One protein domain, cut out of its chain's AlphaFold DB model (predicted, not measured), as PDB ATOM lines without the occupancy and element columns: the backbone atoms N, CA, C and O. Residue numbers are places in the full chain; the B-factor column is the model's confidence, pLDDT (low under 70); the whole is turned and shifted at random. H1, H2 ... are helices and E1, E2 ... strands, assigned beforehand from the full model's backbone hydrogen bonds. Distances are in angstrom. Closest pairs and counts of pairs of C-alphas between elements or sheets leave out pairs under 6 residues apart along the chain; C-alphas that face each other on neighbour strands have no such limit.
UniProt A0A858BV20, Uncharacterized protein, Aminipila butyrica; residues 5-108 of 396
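Overview. This is residues 5 to 108 of the 396 residues of an uncharacterized protein of Aminipila butyrica (UniProt A0A858BV20). This rod of little regular structure strings short helices on loops; residues 7 to 12 stand free. Named elements hold 40 of 104 printed residues, mostly helix: strand E1, helices H1 to H5. It is extended, 70 by 34 by 20 A, radius of gyration of the C-alphas 21.3 A.

Arrangement. Residues 5 to 6 pair antiparallel with 13 to 14 of E1, residues 13 to 15. H4, residues 78 to 87, is close to but not clearly touching H2, residues 57 to 60, and H3, residues 63 to 68; the closest C-alphas are 57 and 78, 6.7 A, and 66 and 81, 7.1 A. Except in H2, too short for one, every O i to N i+4 pair is within hydrogen-bond range.

Along the chain. H1, residues 25 to 33, runs 12.1 A from C-alpha 25 (210.703, 311.391, 209.153). H5, residues 99 to 106, ends at C-alpha 106 (191.645, 268.638, 237.498).

Size, cuts and confidence. Links H1 to H2 and H4 to H5 are long. pLDDT is under 70 in residues 5 to 20 and 39 to 51.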
ATOM      1  N   ILE A   5     208.129 324.558 219.803       55.78
ATOM      2  CA  ILE A   5     207.406 325.463 220.702       55.78
ATOM      3  C   ILE A   5     205.912 325.307 220.420       55.78
ATOM      4  O   ILE A   5     205.447 325.709 219.352       55.78
ATOM      5  N   ILE A   6     205.144 324.773 221.375       57.31
ATOM      6  CA  ILE A   6     203.684 324.901 221.319       57.31
ATOM      7  C   ILE A   6     203.350 326.327 221.755       57.31
ATOM      8  O   ILE A   6     203.533 326.702 222.917       57.31
ATOM      9  N   LYS A   7     202.885 327.143 220.806       49.19
ATOM     10  CA  LYS A   7     202.417 328.500 221.093       49.19
ATOM     11  C   LYS A   7     201.006 328.429 221.676       49.19
ATOM     12  O   LYS A   7     200.073 328.051 220.977       49.19
ATOM     13  N   GLY A   8     200.865 328.795 222.947       53.06
ATOM     14  CA  GLY A   8     199.586 329.158 223.564       53.06
ATOM     15  C   GLY A   8     199.589 330.643 223.928       53.06
ATOM     16  O   GLY A   8     200.656 331.255 223.942       53.06
ATOM     17  N   GLU A   9     198.430 331.223 224.251       50.03
ATOM     18  CA  GLU A   9     198.261 332.652 224.603       50.03
ATOM     19  C   GLU A   9     198.885 333.058 225.967       50.03
ATOM     20  O   GLU A   9     198.458 334.008 226.615       50.03
ATOM     21  N   GLY A  10     199.923 332.344 226.412       64.94
ATOM     22  CA  GLY A  10     200.703 332.580 227.629       64.94
ATOM     23  C   GLY A  10     202.163 332.129 227.462       64.94
ATOM     24  O   GLY A  10     202.679 332.068 226.345       64.94
ATOM     25  N   THR A  11     202.862 331.797 228.558       44.97
ATOM     26  CA  THR A  11     204.265 331.333 228.503       44.97
ATOM     27  C   THR A  11     204.391 330.089 227.623       44.97
ATOM     28  O   THR A  11     203.884 329.019 227.969       44.97
ATOM     29  N   SER A  12     205.064 330.240 226.484       50.00
ATOM     30  CA  SER A  12     205.343 329.159 225.539       50.00
ATOM     31  C   SER A  12     206.077 328.012 226.239       50.00
ATOM     32  O   SER A  12     207.067 328.248 226.931       50.00
ATOM     33  N   ARG A  13     205.604 326.771 226.068       57.91
ATOM     34  CA  ARG A  13     206.280 325.581 226.604       57.91
ATOM     35  C   ARG A  13     207.106 324.927 225.499       57.91
ATOM     36  O   ARG A  13     206.598 324.666 224.409       57.91
ATOM     37  N   LEU A  14     208.387 324.703 225.787       56.00
ATOM     38  CA  LEU A  14     209.299 323.949 224.931       56.00
ATOM     39  C   LEU A  14     208.893 322.474 224.976       56.00
ATOM     40  O   LEU A  14     208.908 321.861 226.041       56.00
ATOM     41  N   LEU A  15     208.533 321.911 223.828       58.59
ATOM     42  CA  LEU A  15     208.448 320.470 223.650       58.59
ATOM     43  C   LEU A  15     209.872 319.984 223.373       58.59
ATOM     44  O   LEU A  15     210.336 320.055 222.235       58.59
ATOM     45  N   LYS A  16     210.590 319.584 224.423       56.19
ATOM     46  CA  LYS A  16     211.931 319.015 224.287       56.19
ATOM     47  C   LYS A  16     211.775 317.544 223.944       56.19
ATOM     48  O   LYS A  16     211.182 316.797 224.718       56.19
ATOM     49  N   ALA A  17     212.234 317.146 222.766       59.41
ATOM     50  CA  ALA A  17     212.224 315.736 222.420       59.41
ATOM     51  C   ALA A  17     213.471 315.059 223.019       59.41
ATOM     52  O   ALA A  17     214.516 315.712 223.108       59.41
ATOM     53  N   PRO A  18     213.400 313.779 223.436       64.31
ATOM     54  CA  PRO A  18     214.578 313.050 223.897       64.31
ATOM     55  C   PRO A  18     215.703 313.136 222.860       64.31
ATOM     56  O   PRO A  18     215.436 313.108 221.656       64.31
ATOM     57  N   ALA A  19     216.961 313.205 223.308       66.50
ATOM     58  CA  ALA A  19     218.120 313.263 222.405       66.50
ATOM     59  C   ALA A  19     218.203 312.047 221.456       66.50
ATOM     60  O   ALA A  19     218.865 312.104 220.422       66.50
ATOM     61  N   THR A  20     217.510 310.966 221.813       67.94
ATOM     62  CA  THR A  20     217.384 309.692 221.103       67.94
ATOM     63  C   THR A  20     216.227 309.653 220.096       67.94
ATOM     64  O   THR A  20     216.145 308.701 219.318       67.94
ATOM     65  N   ILE A  21     215.333 310.658 220.050       72.62
ATOM     66  CA  ILE A  21     214.231 310.651 219.081       72.62
ATOM     67  C   ILE A  21     214.781 310.860 217.657       72.62
ATOM     68  O   ILE A  21     215.580 311.774 217.422       72.62
ATOM     69  N   PRO A  22     214.304 310.099 216.661       80.19
ATOM     70  CA  PRO A  22     214.699 310.306 215.275       80.19
ATOM     71  C   PRO A  22     214.468 311.741 214.776       80.19
ATOM     72  O   PRO A  22     213.401 312.347 214.967       80.19
ATOM     73  N   THR A  23     215.480 312.308 214.114       74.75
ATOM     74  CA  THR A  23     215.460 313.717 213.691       74.75
ATOM     75  C   THR A  23     214.766 313.908 212.347       74.75
ATOM     76  O   THR A  23     214.143 314.952 212.132       74.75
ATOM     77  N   THR A  24     214.780 312.881 211.492       82.00
ATOM     78  CA  THR A  24     214.087 312.862 210.201       82.00
ATOM     79  C   THR A  24     212.843 311.970 210.220       82.00
ATOM     80  O   THR A  24     212.736 311.024 211.000       82.00
ATOM     81  N   PHE A  25     211.887 312.243 209.325       77.62
ATOM     82  CA  PHE A  25     210.703 311.391 209.153       77.62
ATOM     83  C   PHE A  25     211.069 309.968 208.702       77.62
ATOM     84  O   PHE A  25     210.428 309.008 209.120       77.62
ATOM     85  N   ALA A  26     212.110 309.827 207.878       85.38
ATOM     86  CA  ALA A  26     212.584 308.528 207.416       85.38
ATOM     87  C   ALA A  26     213.113 307.682 208.583       85.38
ATOM     88  O   ALA A  26     212.671 306.552 208.758       85.38
ATOM     89  N   GLU A  27     213.978 308.249 209.427       83.06
ATOM     90  CA  GLU A  27     214.476 307.575 210.632       83.06
ATOM     91  C   GLU A  27     213.351 307.305 211.637       83.06
ATOM     92  O   GLU A  27     213.319 306.239 212.240       83.06
ATOM     93  N   PHE A  28     212.399 308.234 211.791       82.00
ATOM     94  CA  PHE A  28     211.233 308.049 212.657       82.00
ATOM     95  C   PHE A  28     210.393 306.856 212.210       82.00
ATOM     96  O   PHE A  28     210.051 305.990 213.012       82.00
ATOM     97  N   ARG A  29     210.096 306.782 210.911       83.00
ATOM     98  CA  ARG A  29     209.354 305.673 210.319       83.00
ATOM     99  C   ARG A  29     210.120 304.356 210.454       83.00
ATOM    100  O   ARG A  29     209.505 303.352 210.788       83.00
ATOM    101  N   THR A  30     211.432 304.358 210.234       86.19
ATOM    102  CA  THR A  30     212.282 303.174 210.424       86.19
ATOM    103  C   THR A  30     212.284 302.713 211.883       86.19
ATOM    104  O   THR A  30     212.074 301.533 212.143       86.19
ATOM    105  N   ALA A  31     212.439 303.628 212.842       80.94
ATOM    106  CA  ALA A  31     212.394 303.310 214.268       80.94
ATOM    107  C   ALA A  31     211.021 302.777 214.700       80.94
ATOM    108  O   ALA A  31     210.953 301.832 215.478       80.94
ATOM    109  N   LEU A  32     209.933 303.338 214.162       80.81
ATOM    110  CA  LEU A  32     208.573 302.859 214.401       80.81
ATOM    111  C   LEU A  32     208.366 301.439 213.854       80.81
ATOM    112  O   LEU A  32     207.861 300.583 214.570       80.81
ATOM    113  N   ILE A  33     208.780 301.179 212.610       82.19
ATOM    114  CA  ILE A  33     208.672 299.851 211.978       82.19
ATOM    115  C   ILE A  33     209.494 298.809 212.745       82.19
ATOM    116  O   ILE A  33     209.050 297.677 212.905       82.19
ATOM    117  N   ASN A  34     210.655 299.205 213.266       83.31
ATOM    118  CA  ASN A  34     211.524 298.334 214.054       83.31
ATOM    119  C   ASN A  34     211.114 298.246 215.541       83.31
ATOM    120  O   ASN A  34     211.813 297.602 216.320       83.31
ATOM    121  N   GLY A  35     210.033 298.919 215.967       78.88
ATOM    122  CA  GLY A  35     209.584 298.957 217.368       78.88
ATOM    123  C   GLY A  35     210.555 299.653 218.332       78.88
ATOM    124  O   GLY A  35     210.421 299.561 219.546       78.88
ATOM    125  N   MET A  36     211.557 300.354 217.805       81.12
ATOM    126  CA  MET A  36     212.594 301.038 218.580       81.12
ATOM    127  C   MET A  36     212.147 302.415 219.071       81.12
ATOM    128  O   MET A  36     212.878 303.054 219.821       81.12
ATOM    129  N   LEU A  37     210.979 302.897 218.632       80.00
ATOM    130  CA  LEU A  37     210.447 304.177 219.074       80.00
ATOM    131  C   LEU A  37     209.936 304.059 220.525       80.00
ATOM    132  O   LEU A  37     209.032 303.255 220.778       80.00
ATOM    133  N   PRO A  38     210.465 304.857 221.469       73.94
ATOM    134  CA  PRO A  38     209.931 304.946 222.824       73.94
ATOM    135  C   PRO A  38     208.458 305.356 222.797       73.94
ATOM    136  O   PRO A  38     208.101 306.335 222.134       73.94
ATOM    137  N   ILE A  39     207.603 304.637 223.523       68.62
ATOM    138  CA  ILE A  39     206.214 305.044 223.750       68.62
ATOM    139  C   ILE A  39     206.078 305.315 225.243       68.62
ATOM    140  O   ILE A  39     206.269 304.431 226.073       68.62
ATOM    141  N   ASP A  40     205.778 306.564 225.588       64.44
ATOM    142  CA  ASP A  40     205.483 306.927 226.968       64.44
ATOM    143  C   ASP A  40     204.073 306.427 227.316       64.44
ATOM    144  O   ASP A  40     203.070 306.936 226.813       64.44
ATOM    145  N   LEU A  41     204.003 305.364 228.117       58.81
ATOM    146  CA  LEU A  41     202.746 304.710 228.489       58.81
ATOM    147  C   LEU A  41     201.984 305.487 229.575       58.81
ATOM    148  O   LEU A  41     200.790 305.259 229.762       58.81
ATOM    149  N   LEU A  42     202.651 306.404 230.281       57.12
ATOM    150  CA  LEU A  42     202.120 307.122 231.436       57.12
ATOM    151  C   LEU A  42     202.758 308.512 231.486       57.12
ATOM    152  O   LEU A  42     203.687 308.707 232.256       57.12
ATOM    153  N   TYR A  43     202.241 309.447 230.674       54.16
ATOM    154  CA  TYR A  43     202.534 310.894 230.691       54.16
ATOM    155  C   TYR A  43     203.358 311.328 231.914       54.16
ATOM    156  O   TYR A  43     202.807 311.590 232.991       54.16
ATOM    157  N   ASN A  44     204.680 311.363 231.744       56.09
ATOM    158  CA  ASN A  44     205.599 311.722 232.816       56.09
ATOM    159  C   ASN A  44     205.234 313.099 233.409       56.09
ATOM    160  O   ASN A  44     204.732 313.992 232.716       56.09
ATOM    161  N   ALA A  45     205.460 313.280 234.717       54.78
ATOM    162  CA  ALA A  45     205.210 314.549 235.402       54.78
ATOM    163  C   ALA A  45     205.943 315.725 234.718       54.78
ATOM    164  O   ALA A  45     206.916 315.525 234.002       54.78
ATOM    165  N   ILE A  46     205.460 316.960 234.930       47.09
ATOM    166  CA  ILE A  46     205.845 318.169 234.169       47.09
ATOM    167  C   ILE A  46     207.374 318.294 233.987       47.09
ATOM    168  O   ILE A  46     208.074 318.741 234.890       47.09
ATOM    169  N   GLY A  47     207.852 317.969 232.780       54.47
ATOM    170  CA  GLY A  47     209.259 318.030 232.370       54.47
ATOM    171  C   GLY A  47     209.634 316.763 231.602       54.47
ATOM    172  O   GLY A  47     209.784 315.704 232.193       54.47
ATOM    173  N   TRP A  48     209.747 316.858 230.275       56.47
ATOM    174  CA  TRP A  48     209.956 315.744 229.333       56.47
ATOM    175  C   TRP A  48     211.383 315.146 229.395       56.47
ATOM    176  O   TRP A  48     211.973 314.823 228.369       56.47
ATOM    177  N   ASP A  49     211.966 315.038 230.588       59.44
ATOM    178  CA  ASP A  49     213.353 314.602 230.790       59.44
ATOM    179  C   ASP A  49     213.483 313.075 230.979       59.44
ATOM    180  O   ASP A  49     214.597 312.568 231.098       59.44
ATOM    181  N   VAL A  50     212.368 312.332 230.982       63.03
ATOM    182  CA  VAL A  50     212.343 310.866 231.123       63.03
ATOM    183  C   VAL A  50     211.913 310.215 229.807       63.03
ATOM    184  O   VAL A  50     210.838 310.500 229.277       63.03
ATOM    185  N   GLU A  51     212.769 309.343 229.271       69.31
ATOM    186  CA  GLU A  51     212.496 308.550 228.070       69.31
ATOM    187  C   GLU A  51     211.537 307.391 228.395       69.31
ATOM    188  O   GLU A  51     211.704 306.700 229.399       69.31
ATOM    189  N   GLY A  52     210.509 307.195 227.562       71.69
ATOM    190  CA  GLY A  52     209.553 306.091 227.713       71.69
ATOM    191  C   GLY A  52     210.141 304.728 227.328       71.69
ATOM    192  O   GLY A  52     211.183 304.633 226.684       71.69
ATOM    193  N   THR A  53     209.452 303.642 227.676       80.69
ATOM    194  CA  THR A  53     209.870 302.287 227.285       80.69
ATOM    195  C   THR A  53     209.530 302.022 225.815       80.69
ATOM    196  O   THR A  53     208.412 302.268 225.365       80.69
ATOM    197  N   ALA A  54     210.476 301.495 225.036       79.88
ATOM    198  CA  ALA A  54     210.210 301.098 223.651       79.88
ATOM    199  C   ALA A  54     209.323 299.839 223.584       79.88
ATOM    200  O   ALA A  54     209.578 298.865 224.294       79.88
ATOM    201  N   LEU A  55     208.319 299.823 222.700       81.50
ATOM    202  CA  LEU A  55     207.499 298.631 222.432       81.50
ATOM    203  C   LEU A  55     208.192 297.717 221.406       81.50
ATOM    204  O   LEU A  55     207.769 297.612 220.256       81.50
ATOM    205  N   ASN A  56     209.269 297.057 221.833       84.69
ATOM    206  CA  ASN A  56     210.009 296.071 221.040       84.69
ATOM    207  C   ASN A  56     209.943 294.670 221.670       84.69
ATOM    208  O   ASN A  56     209.517 294.509 222.813       84.69
ATOM    209  N   LYS A  57     210.392 293.649 220.922       86.38
ATOM    210  CA  LYS A  57     210.436 292.251 221.389       86.38
ATOM    211  C   LYS A  57     211.172 292.121 222.727       86.38
ATOM    212  O   LYS A  57     210.626 291.500 223.624       86.38
ATOM    213  N   ALA A  58     212.342 292.743 222.883       86.81
ATOM    214  CA  ALA A  58     213.151 292.627 224.101       86.81
ATOM    215  C   ALA A  58     212.427 293.125 225.365       86.81
ATOM    216  O   ALA A  58     212.618 292.568 226.439       86.81
ATOM    217  N   ASN A  59     211.567 294.142 225.237       86.81
ATOM    218  CA  ASN A  59     210.794 294.686 226.355       86.81
ATOM    219  C   ASN A  59     209.444 293.980 226.571       86.81
ATOM    220  O   ASN A  59     208.913 294.013 227.678       86.81
ATOM    221  N   LEU A  60     208.867 293.374 225.527       86.81
ATOM    222  CA  LEU A  60     207.562 292.697 225.587       86.81
ATOM    223  C   LEU A  60     207.666 291.192 225.872       86.81
ATOM    224  O   LEU A  60     206.744 290.608 226.435       86.81
ATOM    225  N   LEU A  61     208.769 290.575 225.466       92.44
ATOM    226  CA  LEU A  61     209.054 289.152 225.578       92.44
ATOM    227  C   LEU A  61     210.505 288.994 226.033       92.44
ATOM    228  O   LEU A  61     211.398 288.700 225.241       92.44
ATOM    229  N   THR A  62     210.733 289.272 227.315       91.62
ATOM    230  CA  THR A  62     212.013 288.988 227.972       91.62
ATOM    231  C   THR A  62     212.209 287.477 228.097       91.62
ATOM    232  O   THR A  62     211.225 286.733 228.091       91.62
ATOM    233  N   ASP A  63     213.445 287.025 228.312       89.81
ATOM    234  CA  ASP A  63     213.751 285.604 228.555       89.81
ATOM    235  C   ASP A  63     212.902 285.038 229.705       89.81
ATOM    236  O   ASP A  63     212.302 283.980 229.586       89.81
ATOM    237  N   THR A  64     212.712 285.817 230.779       91.81
ATOM    238  CA  THR A  64     211.837 285.438 231.900       91.81
ATOM    239  C   THR A  64     210.380 285.221 231.481       91.81
ATOM    240  O   THR A  64     209.720 284.324 232.002       91.81
ATOM    241  N   VAL A  65     209.848 286.045 230.572       91.06
ATOM    242  CA  VAL A  65     208.475 285.886 230.064       91.06
ATOM    243  C   VAL A  65     208.392 284.703 229.102       91.06
ATOM    244  O   VAL A  65     207.413 283.963 229.153       91.06
ATOM    245  N   ALA A  66     209.404 284.500 228.255       92.38
ATOM    246  CA  ALA A  66     209.468 283.359 227.348       92.38
ATOM    247  C   ALA A  66     209.510 282.028 228.118       92.38
ATOM    248  O   ALA A  66     208.697 281.144 227.837       92.38
ATOM    249  N   ASP A  67     210.351 281.936 229.152       91.19
ATOM    250  CA  ASP A  67     210.454 280.781 230.049       91.19
ATOM    251  C   ASP A  67     209.134 280.518 230.784       91.19
ATOM    252  O   ASP A  67     208.655 279.386 230.840       91.19
ATOM    253  N   ALA A  68     208.501 281.570 231.316       90.75
ATOM    254  CA  ALA A  68     207.224 281.451 232.020       90.75
ATOM    255  C   ALA A  68     206.078 280.967 231.114       90.75
ATOM    256  O   ALA A  68     205.120 280.367 231.603       90.75
ATOM    257  N   LEU A  69     206.165 281.235 229.808       91.81
ATOM    258  CA  LEU A  69     205.209 280.774 228.800       91.81
ATOM    259  C   LEU A  69     205.596 279.427 228.168       91.81
ATOM    260  O   LEU A  69     204.808 278.900 227.383       91.81
ATOM    261  N   GLY A  70     206.764 278.868 228.506       92.25
ATOM    262  CA  GLY A  70     207.248 277.596 227.966       92.25
ATOM    263  C   GLY A  70     207.521 277.636 226.461       92.25
ATOM    264  O   GLY A  70     207.235 276.668 225.761       92.25
ATOM    265  N   LEU A  71     208.001 278.769 225.940       92.31
ATOM    266  CA  LEU A  71     208.344 278.892 224.522       92.31
ATOM    267  C   LEU A  71     209.695 278.213 224.260       92.31
ATOM    268  O   LEU A  71     210.702 278.608 224.835       92.31
ATOM    269  N   GLU A  72     209.718 277.204 223.390       89.12
ATOM    270  CA  GLU A  72     210.919 276.386 223.130       89.12
ATOM    271  C   GLU A  72     211.748 276.851 221.918       89.12
ATOM    272  O   GLU A  72     212.784 276.261 221.616       89.12
ATOM    273  N   SER A  73     211.298 277.869 221.176       88.06
ATOM    274  CA  SER A  73     212.036 278.378 220.016       88.06
ATOM    275  C   SER A  73     213.245 279.216 220.446       88.06
ATOM    276  O   SER A  73     213.150 280.011 221.374       88.06
ATOM    277  N   ASP A  74     214.366 279.092 219.724       85.88
ATOM    278  CA  ASP A  74     215.606 279.845 220.007       85.88
ATOM    279  C   ASP A  74     215.414 281.374 219.921       85.88
ATOM    280  O   ASP A  74     216.157 282.143 220.521       85.88
ATOM    281  N   GLU A  75     214.409 281.829 219.162       89.06
ATOM    282  CA  GLU A  75     214.072 283.242 218.967       89.06
ATOM    283  C   GLU A  75     212.546 283.443 218.983       89.06
ATOM    284  O   GLU A  75     211.937 283.701 217.936       89.06
ATOM    285  N   PRO A  76     211.895 283.392 220.157       91.50
ATOM    286  CA  PRO A  76     210.445 283.353 220.224       91.50
ATOM    287  C   PRO A  76     209.821 284.670 219.768       91.50
ATOM    288  O   PRO A  76     210.323 285.762 220.037       91.50
ATOM    289  N   THR A  77     208.723 284.602 219.030       92.44
ATOM    290  CA  THR A  77     208.021 285.787 218.532       92.44
ATOM    291  C   THR A  77     206.927 286.228 219.501       92.44
ATOM    292  O   THR A  77     206.364 285.436 220.254       92.44
ATOM    293  N   VAL A  78     206.539 287.504 219.434       91.19
ATOM    294  CA  VAL A  78     205.390 288.017 220.206       91.19
ATOM    295  C   VAL A  78     204.097 287.257 219.859       91.19
ATOM    296  O   VAL A  78     203.255 287.047 220.726       91.19
ATOM    297  N   ASN A  79     203.950 286.784 218.616       91.81
ATOM    298  CA  ASN A  79     202.792 285.986 218.206       91.81
ATOM    299  C   ASN A  79     202.772 284.601 218.867       91.81
ATOM    300  O   ASN A  79     201.708 284.143 219.278       91.81
ATOM    301  N   GLU A  80     203.928 283.948 219.002       92.25
ATOM    302  CA  GLU A  80     204.048 282.680 219.733       92.25
ATOM    303  C   GLU A  80     203.671 282.862 221.209       92.25
ATOM    304  O   GLU A  80     202.874 282.086 221.735       92.25
ATOM    305  N   ALA A  81     204.128 283.950 221.838       92.69
ATOM    306  CA  ALA A  81     203.758 284.292 223.211       92.69
ATOM    307  C   ALA A  81     202.244 284.526 223.381       92.69
ATOM    308  O   ALA A  81     201.635 284.019 224.325       92.69
ATOM    309  N   ILE A  82     201.610 285.252 222.452       90.75
ATOM    310  CA  ILE A  82     200.153 285.469 222.466       90.75
ATOM    311  C   ILE A  82     199.404 284.138 222.330       90.75
ATOM    312  O   ILE A  82     198.442 283.902 223.061       90.75
ATOM    313  N   ASN A  83     199.848 283.249 221.440       90.94
ATOM    314  CA  ASN A  83     199.223 281.940 221.260       90.94
ATOM    315  C   ASN A  83     199.343 281.068 222.519       90.94
ATOM    316  O   ASN A  83     198.359 280.438 222.909       90.94
ATOM    317  N   ALA A  84     200.499 281.078 223.186       90.56
ATOM    318  CA  ALA A  84     200.693 280.378 224.454       90.56
ATOM    319  C   ALA A  84     199.745 280.907 225.543       90.56
ATOM    320  O   ALA A  84     199.053 280.129 226.198       90.56
ATOM    321  N   LEU A  85     199.615 282.231 225.675       88.50
ATOM    322  CA  LEU A  85     198.684 282.862 226.622       88.50
ATOM    323  C   LEU A  85     197.217 282.484 226.371       88.50
ATOM    324  O   LEU A  85     196.457 282.314 227.323       88.50
ATOM    325  N   LEU A  86     196.810 282.352 225.108       88.12
ATOM    326  CA  LEU A  86     195.456 281.929 224.738       88.12
ATOM    327  C   LEU A  86     195.214 280.433 224.995       88.12
ATOM    328  O   LEU A  86     194.077 280.026 225.240       88.12
ATOM    329  N   ALA A  87     196.267 279.615 224.951       88.94
ATOM    330  CA  ALA A  87     196.184 278.176 225.174       88.94
ATOM    331  C   ALA A  87     195.919 277.807 226.638       88.94
ATOM    332  O   ALA A  87     195.206 276.835 226.906       88.94
ATOM    333  N   VAL A  88     196.443 278.591 227.581       88.12
ATOM    334  CA  VAL A  88     196.374 278.277 229.011       88.12
ATOM    335  C   VAL A  88     194.956 278.480 229.556       88.12
ATOM    336  O   VAL A  88     194.502 279.599 229.793       88.12
ATOM    337  N   ALA A  89     194.258 277.374 229.812       93.25
ATOM    338  CA  ALA A  89     193.017 277.375 230.579       93.25
ATOM    339  C   ALA A  89     193.307 277.294 232.083       93.25
ATOM    340  O   ALA A  89     194.152 276.522 232.537       93.25
ATOM    341  N   THR A  90     192.553 278.060 232.867       92.38
ATOM    342  CA  THR A  90     192.609 278.033 234.336       92.38
ATOM    343  C   THR A  90     191.245 277.641 234.895       92.38
ATOM    344  O   THR A  90     190.252 277.618 234.169       92.38
ATOM    345  N   SER A  91     191.156 277.399 236.202       94.12
ATOM    346  CA  SER A  91     189.874 277.135 236.868       94.12
ATOM    347  C   SER A  91     188.887 278.313 236.805       94.12
ATOM    348  O   SER A  91     187.690 278.111 236.981       94.12
ATOM    349  N   ALA A  92     189.366 279.533 236.531       94.25
ATOM    350  CA  ALA A  92     188.550 280.751 236.498       94.25
ATOM    351  C   ALA A  92     188.411 281.387 235.102       94.25
ATOM    352  O   ALA A  92     187.573 282.269 234.911       94.25
ATOM    353  N   ARG A  93     189.234 280.992 234.123       92.56
ATOM    354  CA  ARG A  93     189.268 281.598 232.781       92.56
ATOM    355  C   ARG A  93     189.385 280.535 231.701       92.56
ATOM    356  O   ARG A  93     190.235 279.651 231.792       92.56
ATOM    357  N   ASN A  94     188.564 280.683 230.664       93.44
ATOM    358  CA  ASN A  94     188.655 279.874 229.453       93.44
ATOM    359  C   ASN A  94     189.997 280.125 228.751       93.44
ATOM    360  O   ASN A  94     190.411 281.280 228.626       93.44
ATOM    361  N   GLY A  95     190.618 279.047 228.277       91.56
ATOM    362  CA  GLY A  95     191.678 279.069 227.267       91.56
ATOM    363  C   GLY A  95     191.151 278.421 225.985       91.56
ATOM    364  O   GLY A  95     189.998 278.642 225.609       91.56
ATOM    365  N   LEU A  96     191.940 277.540 225.361       92.06
ATOM    366  CA  LEU A  96     191.456 276.687 224.260       92.06
ATOM    367  C   LEU A  96     190.448 275.616 224.720       92.06
ATOM    368  O   LEU A  96     189.624 275.161 223.931       92.06
ATOM    369  N   MET A  97     190.481 275.249 226.003       94.44
ATOM    370  CA  MET A  97     189.435 274.484 226.690       94.44
ATOM    371  C   MET A  97     188.672 275.389 227.670       94.44
ATOM    372  O   MET A  97     189.213 276.385 228.166       94.44
ATOM    373  N   SER A  98     187.410 275.059 227.960       95.56
ATOM    374  CA  SER A  98     186.597 275.843 228.898       95.56
ATOM    375  C   SER A  98     187.119 275.715 230.336       95.56
ATOM    376  O   SER A  98     187.627 274.662 230.728       95.56
ATOM    377  N   ALA A  99     186.954 276.764 231.149       95.69
ATOM    378  CA  ALA A  99     187.276 276.714 232.578       95.69
ATOM    379  C   ALA A  99     186.501 275.587 233.283       95.69
ATOM    380  O   ALA A  99     187.042 274.872 234.122       95.69
ATOM    381  N   THR A 100     185.246 275.373 232.876       95.94
ATOM    382  CA  THR A 100     184.389 274.302 233.392       95.94
ATOM    383  C   THR A 100     184.963 272.915 233.116       95.94
ATOM    384  O   THR A 100     184.947 272.064 234.002       95.94
ATOM    385  N   ASP A 101     185.476 272.659 231.912       96.12
ATOM    386  CA  ASP A 101     186.065 271.355 231.586       96.12
ATOM    387  C   ASP A 101     187.445 271.178 232.225       96.12
ATOM    388  O   ASP A 101     187.780 270.066 232.625       96.12
ATOM    389  N   LYS A 102     188.204 272.265 232.429       95.44
ATOM    390  CA  LYS A 102     189.455 272.238 233.206       95.44
ATOM    391  C   LYS A 102     189.216 271.786 234.636       95.44
ATOM    392  O   LYS A 102     189.883 270.868 235.089       95.44
ATOM    393  N   VAL A 103     188.212 272.355 235.304       95.56
ATOM    394  CA  VAL A 103     187.833 271.955 236.669       95.56
ATOM    395  C   VAL A 103     187.432 270.479 236.737       95.56
ATOM    396  O   VAL A 103     187.786 269.800 237.695       95.56
ATOM    397  N   LYS A 104     186.721 269.957 235.726       94.25
ATOM    398  CA  LYS A 104     186.373 268.526 235.681       94.25
ATOM    399  C   LYS A 104     187.607 267.639 235.543       94.25
ATOM    400  O   LYS A 104     187.675 266.619 236.216       94.25
ATOM    401  N   LEU A 105     188.543 268.008 234.667       93.38
ATOM    402  CA  LEU A 105     189.764 267.235 234.430       93.38
ATOM    403  C   LEU A 105     190.742 267.318 235.608       93.38
ATOM    404  O   LEU A 105     191.366 266.317 235.926       93.38
ATOM    405  N   ASP A 106     190.811 268.459 236.298       92.12
ATOM    406  CA  ASP A 106     191.645 268.638 237.498       92.12
ATOM    407  C   ASP A 106     191.187 267.780 238.684       92.12
ATOM    408  O   ASP A 106     191.966 267.530 239.597       92.12
ATOM    409  N   GLY A 107     189.925 267.344 238.686       90.50
ATOM    410  CA  GLY A 107     189.383 266.423 239.686       90.50
ATOM    411  C   GLY A 107     189.574 264.942 239.347       90.50
ATOM    412  O   GLY A 107     189.092 264.093 240.095       90.50
ATOM    413  N   VAL A 108     190.202 264.614 238.215       93.25
ATOM    414  CA  VAL A 108     190.514 263.230 237.846       93.25
ATOM    415  C   VAL A 108     191.826 262.845 238.526       93.25
ATOM    416  O   VAL A 108     192.878 263.363 238.168       93.25
TER     417      VAL A 108